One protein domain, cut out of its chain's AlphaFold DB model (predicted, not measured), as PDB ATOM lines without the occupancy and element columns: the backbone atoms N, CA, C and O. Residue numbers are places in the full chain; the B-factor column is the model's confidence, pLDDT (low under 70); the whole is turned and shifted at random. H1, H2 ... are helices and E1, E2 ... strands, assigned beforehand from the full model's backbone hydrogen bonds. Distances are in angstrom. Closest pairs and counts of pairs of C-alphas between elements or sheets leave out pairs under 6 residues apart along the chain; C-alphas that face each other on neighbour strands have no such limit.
ATOM      1  N   SER A  70       7.706  20.123 106.196       92.06
ATOM      2  CA  SER A  70       7.080  19.153 105.282       92.06
ATOM      3  C   SER A  70       6.250  18.097 106.021       92.06
ATOM      4  O   SER A  70       5.128  17.804 105.603       92.06
ATOM      5  N   ARG A  71       6.735  17.595 107.167       95.00
ATOM      6  CA  ARG A  71       6.017  16.619 108.005       95.00
ATOM      7  C   ARG A  71       4.747  17.193 108.617       95.00
ATOM      8  O   ARG A  71       3.773  16.465 108.803       95.00
ATOM      9  N   ILE A  72       4.711  18.499 108.870       93.25
ATOM     10  CA  ILE A  72       3.490  19.186 109.307       93.25
ATOM     11  C   ILE A  72       2.447  19.172 108.199       93.25
ATOM     12  O   ILE A  72       1.295  18.829 108.460       93.25
ATOM     13  N   MET A  73       2.843  19.469 106.961       94.31
ATOM     14  CA  MET A  73       1.924  19.451 105.819       94.31
ATOM     15  C   MET A  73       1.403  18.036 105.542       94.31
ATOM     16  O   MET A  73       0.213  17.851 105.287       94.31
ATOM     17  N   GLU A  74       2.263  17.021 105.658       95.62
ATOM     18  CA  GLU A  74       1.869  15.614 105.521       95.62
ATOM     19  C   GLU A  74       0.852  15.221 106.584       95.62
ATOM     20  O   GLU A  74      -0.210  14.673 106.272       95.62
ATOM     21  N   ARG A  75       1.146  15.555 107.842       96.06
ATOM     22  CA  ARG A  75       0.279  15.237 108.969       96.06
ATOM     23  C   ARG A  75      -1.045  15.992 108.902       96.06
ATOM     24  O   ARG A  75      -2.090  15.421 109.203       96.06
ATOM     25  N   ALA A  76      -1.039  17.251 108.487       94.75
ATOM     26  CA  ALA A  76      -2.258  18.018 108.277       94.75
ATOM     27  C   ALA A  76      -3.122  17.382 107.178       94.75
ATOM     28  O   ALA A  76      -4.316  17.165 107.389       94.75
ATOM     29  N   ALA A  77      -2.512  16.984 106.056       94.56
ATOM     30  CA  ALA A  77      -3.204  16.254 105.001       94.56
ATOM     31  C   ALA A  77      -3.794  14.933 105.528       94.56
ATOM     32  O   ALA A  77      -4.967  14.660 105.290       94.56
ATOM     33  N   GLU A  78      -3.051  14.147 106.315       94.62
ATOM     34  CA  GLU A  78      -3.572  12.938 106.978       94.62
ATOM     35  C   GLU A  78      -4.797  13.205 107.850       94.62
ATOM     36  O   GLU A  78      -5.764  12.443 107.804       94.62
ATOM     37  N   LEU A  79      -4.759  14.258 108.668       94.75
ATOM     38  CA  LEU A  79      -5.870  14.605 109.550       94.75
ATOM     39  C   LEU A  79      -7.116  14.991 108.745       94.75
ATOM     40  O   LEU A  79      -8.218  14.563 109.090       94.75
ATOM     41  N   ILE A  80      -6.936  15.729 107.647       92.56
ATOM     42  CA  ILE A  80      -8.012  16.058 106.708       92.56
ATOM     43  C   ILE A  80      -8.586  14.773 106.093       92.56
ATOM     44  O   ILE A  80      -9.802  14.578 106.118       92.56
ATOM     45  N   ARG A  81      -7.729  13.857 105.612       91.44
ATOM     46  CA  ARG A  81      -8.145  12.555 105.049       91.44
ATOM     47  C   ARG A  81      -8.984  11.747 106.025       91.44
ATOM     48  O   ARG A  81     -10.042  11.254 105.650       91.44
ATOM     49  N   LYS A  82      -8.538  11.653 107.279       89.62
ATOM     50  CA  LYS A  82      -9.247  10.916 108.333       89.62
ATOM     51  C   LYS A  82     -10.598  11.531 108.683       89.62
ATOM     52  O   LYS A  82     -11.508  10.794 109.045       89.62
ATOM     53  N   LYS A  83     -10.725  12.860 108.624       89.12
ATOM     54  CA  LYS A  83     -11.957  13.549 109.019       89.12
ATOM     55  C   LYS A  83     -13.019  13.543 107.925       89.12
ATOM     56  O   LYS A  83     -14.189  13.360 108.243       89.12
ATOM     57  N   ILE A  84     -12.621  13.803 106.682       85.06
ATOM     58  CA  ILE A  84     -13.561  13.993 105.570       85.06
ATOM     59  C   ILE A  84     -13.892  12.655 104.909       85.06
ATOM     60  O   ILE A  84     -15.035  12.437 104.523       85.06
ATOM     61  N   GLY A  85     -12.917  11.741 104.842       77.62
ATOM     62  CA  GLY A  85     -13.013  10.549 104.009       77.62
ATOM     63  C   GLY A  85     -12.934  10.935 102.533       77.62
ATOM     64  O   GLY A  85     -13.660  11.805 102.059       77.62
ATOM     65  N   PHE A  86     -12.029  10.310 101.785       77.75
ATOM     66  CA  PHE A  86     -11.899  10.570 100.354       77.75
ATOM     67  C   PHE A  86     -12.080   9.287  99.552       77.75
ATOM     68  O   PHE A  86     -11.698   8.216 100.032       77.75
ATOM     69  N   PRO A  87     -12.631   9.380  98.328       74.94
ATOM     70  CA  PRO A  87     -12.557   8.285  97.376       74.94
ATOM     71  C   PRO A  87     -11.097   7.892  97.124       74.94
ATOM     72  O   PRO A  87     -10.204   8.742  97.166       74.94
ATOM     73  N   PHE A  88     -10.869   6.614  96.830       74.75
ATOM     74  CA  PHE A  88      -9.539   6.092  96.517       74.75
ATOM     75  C   PHE A  88      -8.872   6.895  95.387       74.75
ATOM     76  O   PHE A  88      -9.499   7.158  94.357       74.75
ATOM     77  N   GLY A  89      -7.615   7.300  95.591       76.75
ATOM     78  CA  GLY A  89      -6.836   8.082  94.623       76.75
ATOM     79  C   GLY A  89      -7.222   9.565  94.541       76.75
ATOM     80  O   GLY A  89      -6.732  10.287  93.672       76.75
ATOM     81  N   LYS A  90      -8.121  10.030  95.415       83.50
ATOM     82  CA  LYS A  90      -8.576  11.425  95.518       83.50
ATOM     83  C   LYS A  90      -8.273  12.012  96.888       83.50
ATOM     84  O   LYS A  90      -8.996  12.877  97.379       83.50
ATOM     85  N   GLU A  91      -7.236  11.524  97.543       87.69
ATOM     86  CA  GLU A  91      -6.895  11.943  98.883       87.69
ATOM     87  C   GLU A  91      -6.320  13.370  98.934       87.69
ATOM     88  O   GLU A  91      -5.657  13.830  98.004       87.69
ATOM     89  N   MET A  92      -6.532  14.075 100.054       92.25
ATOM     90  CA  MET A  92      -5.855  15.351 100.309       92.25
ATOM     91  C   MET A  92      -4.334  15.161 100.245       92.25
ATOM     92  O   MET A  92      -3.775  14.330 100.973       92.25
ATOM     93  N   ARG A  93      -3.681  15.946  99.384       92.06
ATOM     94  CA  ARG A  93      -2.235  15.906  99.137       92.06
ATOM     95  C   ARG A  93      -1.497  16.913 100.015       92.06
ATOM     96  O   ARG A  93      -2.026  17.979 100.320       92.06
ATOM     97  N   ARG A  94      -0.256  16.585 100.373       93.69
ATOM     98  CA  ARG A  94       0.645  17.457 101.142       93.69
ATOM     99  C   ARG A  94       0.845  18.803 100.439       93.69
ATOM    100  O   ARG A  94       0.753  19.843 101.078       93.69
ATOM    101  N   GLU A  95       1.031  18.769  99.122       92.56
ATOM    102  CA  GLU A  95       1.273  19.935  98.265       92.56
ATOM    103  C   GLU A  95       0.103  20.926  98.304       92.56
ATOM    104  O   GLU A  95       0.315  22.131  98.299       92.56
ATOM    105  N   ALA A  96      -1.136  20.432  98.397       92.06
ATOM    106  CA  ALA A  96      -2.313  21.295  98.479       92.06
ATOM    107  C   ALA A  96      -2.384  22.042  99.823       92.06
ATOM    108  O   ALA A  96      -2.791  23.202  99.876       92.06
ATOM    109  N   VAL A  97      -1.966  21.387 100.913       92.81
ATOM    110  CA  VAL A  97      -1.885  22.004 102.246       92.81
ATOM    111  C   VAL A  97      -0.733  23.002 102.323       92.81
ATOM    112  O   VAL A  97      -0.892  24.089 102.877       92.81
ATOM    113  N   GLU A  98       0.409  22.652 101.734       90.75
ATOM    114  CA  GLU A  98       1.558  23.542 101.599       90.75
ATOM    115  C   GLU A  98       1.182  24.809 100.824       90.75
ATOM    116  O   GLU A  98       1.380  25.907 101.335       90.75
ATOM    117  N   GLU A  99       0.574  24.669  99.642       89.25
ATOM    118  CA  GLU A  99       0.123  25.796  98.826       89.25
ATOM    119  C   GLU A  99      -0.828  26.700  99.624       89.25
ATOM    120  O   GLU A  99      -0.651  27.919  99.677       89.25
ATOM    121  N   ALA A 100      -1.816  26.113 100.302       89.38
ATOM    122  CA  ALA A 100      -2.749  26.885 101.110       89.38
ATOM    123  C   ALA A 100      -2.060  27.651 102.246       89.38
ATOM    124  O   ALA A 100      -2.399  28.806 102.505       89.38
ATOM    125  N   THR A 101      -1.056  27.042 102.874       85.38
ATOM    126  CA  THR A 101      -0.292  27.664 103.960       85.38
ATOM    127  C   THR A 101       0.605  28.790 103.442       85.38
ATOM    128  O   THR A 101       0.550  29.905 103.961       85.38
ATOM    129  N   LEU A 102       1.388  28.535 102.388       81.88
ATOM    130  CA  LEU A 102       2.329  29.499 101.807       81.88
ATOM    131  C   LEU A 102       1.616  30.725 101.233       81.88
ATOM    132  O   LEU A 102       2.023  31.858 101.481       81.88
ATOM    133  N   PHE A 103       0.522  30.511 100.503       83.25
ATOM    134  CA  PHE A 103      -0.236  31.591  99.872       83.25
ATOM    135  C   PHE A 103      -1.334  32.166 100.772       83.25
ATOM    136  O   PHE A 103      -2.157  32.947 100.292       83.25
ATOM    137  N   LYS A 104      -1.369  31.790 102.061       80.69
ATOM    138  CA  LYS A 104      -2.391  32.214 103.035       80.69
ATOM    139  C   LYS A 104      -3.819  32.040 102.500       80.69
ATOM    140  O   LYS A 104      -4.695  32.868 102.751       80.69
ATOM    141  N   LYS A 105      -4.058  30.970 101.735       84.06
ATOM    142  CA  LYS A 105      -5.390  30.626 101.234       84.06
ATOM    143  C   LYS A 105      -6.119  29.891 102.360       84.06
ATOM    144  O   LYS A 105      -5.733  28.772 102.695       84.06
ATOM    145  N   PRO A 106      -7.185  30.464 102.936       77.88
ATOM    146  CA  PRO A 106      -7.838  29.874 104.105       77.88
ATOM    147  C   PRO A 106      -8.530  28.543 103.784       77.88
ATOM    148  O   PRO A 106      -8.800  27.751 104.686       77.88
ATOM    149  N   LYS A 107      -8.830  28.291 102.502       87.06
ATOM    150  CA  LYS A 107      -9.600  27.137 102.043       87.06
ATOM    151  C   LYS A 107      -8.927  26.455 100.857       87.06
ATOM    152  O   LYS A 107      -8.524  27.116  99.903       87.06
ATOM    153  N   ILE A 108      -8.886  25.131 100.904       89.56
ATOM    154  CA  ILE A 108      -8.489  24.258  99.799       89.56
ATOM    155  C   ILE A 108      -9.769  23.775  99.119       89.56
ATOM    156  O   ILE A 108     -10.623  23.189  99.785       89.56
ATOM    157  N   LEU A 109      -9.914  24.017  97.814       86.38
ATOM    158  CA  LEU A 109     -10.979  23.397  97.025       86.38
ATOM    159  C   LEU A 109     -10.564  21.965  96.675       86.38
ATOM    160  O   LEU A 109      -9.538  21.754  96.031       86.38
ATOM    161  N   HIS A 110     -11.370  20.988  97.074       84.75
ATOM    162  CA  HIS A 110     -11.093  19.573  96.857       84.75
ATOM    163  C   HIS A 110     -12.375  18.824  96.497       84.75
ATOM    164  O   HIS A 110     -13.241  18.647  97.349       84.75
ATOM    165  N   PHE A 111     -12.496  18.404  95.230       78.06
ATOM    166  CA  PHE A 111     -13.679  17.727  94.667       78.06
ATOM    167  C   PHE A 111     -14.999  18.317  95.192       78.06
ATOM    168  O   PHE A 111     -15.746  17.652  95.904       78.06
ATOM    169  N   GLU A 112     -15.228  19.596  94.872       81.88
ATOM    170  CA  GLU A 112     -16.446  20.369  95.193       81.88
ATOM    171  C   GLU A 112     -16.612  20.775  96.666       81.88
ATOM    172  O   GLU A 112     -17.515  21.539  96.994       81.88
ATOM    173  N   ASN A 113     -15.706  20.351  97.549       82.12
ATOM    174  CA  ASN A 113     -15.731  20.716  98.961       82.12
ATOM    175  C   ASN A 113     -14.614  21.701  99.292       82.12
ATOM    176  O   ASN A 113     -13.471  21.539  98.863       82.12
ATOM    177  N   TYR A 114     -14.930  22.707 100.103       89.31
ATOM    178  CA  TYR A 114     -13.915  23.568 100.693       89.31
ATOM    179  C   TYR A 114     -13.453  23.001 102.031       89.31
ATOM    180  O   TYR A 114     -14.265  22.703 102.905       89.31
ATOM    181  N   VAL A 115     -12.138  22.903 102.201       90.94
ATOM    182  CA  VAL A 115     -11.502  22.451 103.438       90.94
ATOM    183  C   VAL A 115     -10.692  23.587 104.036       90.94
ATOM    184  O   VAL A 115      -9.788  24.108 103.388       90.94
ATOM    185  N   GLU A 116     -10.978  23.946 105.282       91.56
ATOM    186  CA  GLU A 116     -10.173  24.912 106.032       91.56
ATOM    187  C   GLU A 116      -8.908  24.237 106.565       91.56
ATOM    188  O   GLU A 116      -8.983  23.331 107.394       91.56
ATOM    189  N   ALA A 117      -7.741  24.648 106.063       89.69
ATOM    190  CA  ALA A 117      -6.471  23.977 106.352       89.69
ATOM    191  C   ALA A 117      -5.868  24.385 107.705       89.69
ATOM    192  O   ALA A 117      -5.243  23.563 108.377       89.69
ATOM    193  N   GLU A 118      -6.082  25.634 108.125       90.50
ATOM    194  CA  GLU A 118      -5.398  26.269 109.258       90.50
ATOM    195  C   GLU A 118      -5.499  25.457 110.558       90.50
ATOM    196  O   GLU A 118      -4.489  25.163 111.197       90.50
ATOM    197  N   GLY A 119      -6.704  25.001 110.914       91.44
ATOM    198  CA  GLY A 119      -6.911  24.211 112.130       91.44
ATOM    199  C   GLY A 119      -6.196  22.854 112.114       91.44
ATOM    200  O   GLY A 119      -5.767  22.366 113.163       91.44
ATOM    201  N   TYR A 120      -6.033  22.239 110.940       93.56
ATOM    202  CA  TYR A 120      -5.295  20.982 110.794       93.56
ATOM    203  C   TYR A 120      -3.789  21.207 110.802       93.56
ATOM    204  O   TYR A 120      -3.079  20.442 111.453       93.56
ATOM    205  N   VAL A 121      -3.316  22.268 110.142       92.06
ATOM    206  CA  VAL A 121      -1.907  22.681 110.163       92.06
ATOM    207  C   VAL A 121      -1.477  23.010 111.585       92.06
ATOM    208  O   VAL A 121      -0.453  22.505 112.027       92.06
ATOM    209  N   LYS A 122      -2.293  23.742 112.355       91.81
ATOM    210  CA  LYS A 122      -1.994  24.025 113.763       91.81
ATOM    211  C   LYS A 122      -1.856  22.743 114.589       91.81
ATOM    212  O   LYS A 122      -0.854  22.565 115.272       91.81
ATOM    213  N   LYS A 123      -2.828  21.828 114.498       93.56
ATOM    214  CA  LYS A 123      -2.782  20.541 115.221       93.56
ATOM    215  C   LYS A 123      -1.577  19.692 114.824       93.56
ATOM    216  O   LYS A 123      -0.968  19.051 115.674       93.56
TER     217      LYS A 123
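AT A GLANCE: This is residues 70 to 123 of the 189 residues of an uncharacterized protein of Halomonas alkaliantarctica (UniProt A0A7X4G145). A long helix, H1, makes one side of a small rounded body; H2 stands nearly at right angles to it with its first residues at H1, and the short H3 crosses H1 farther along the chain. A hairpin of two short strands, E1 and E2, joins H2 to H3 and has E1 near H2, while residues 85 to 93 loop out past the end of H1 and fold back to H2. The printed part has 54 residues with three named helices and two named strands, in the order H1, H2, E1, E2, H3; the sheet, E1 - E2, is antiparallel and the class is mixed, helices and strands. It is compact, with a radius of gyration of the C-alphas of 9.9 A and spans of 26 by 21 by 16 A.

HOW THE PARTS SIT: H1, residues 70 to 84, touches H2, residues 94 to 102, with the C-alphas of Glu 74 and Arg 94 closest at 4.9 A; at 71 degrees they are only just about perpendicular. The closest C-alphas of H2 and E1, residues 107 to 110, are those of Ala 100 and Ile 108, 6.4 A apart. E1 and E2, residues 113 to 116, form an antiparallel hairpin at 147 degrees; N 108 and O 115, at 2.8 A, are within hydrogen-bond range. H3, residues 118 to 123, touches H1 about perpendicular at 74 degrees, with the C-alphas of Ala 76 and Tyr 120 closest at 4.9 A. H1 and E1 are apart. In H1, H2 and H3 every O i to N i+4 pair is within hydrogen-bond range.

IN THESE COORDINATES: H1 begins at C-alpha 70 (7.080, 19.153, 105.282) and is 21.3 A long; H2 is 12.2 A long. E1 measures 9.3 A and E2 9.9 A. H3, 8.7 A long, ends at C-alpha 123 (-2.782, 20.541, 115.221).

THE WHOLE: The two C-alphas farthest apart, those of Phe 88 and Lys 104, are 27.9 A apart. The printed part has no cut and no long link. The mean pLDDT of the printed part is 88.3, and no printed residue is under 70.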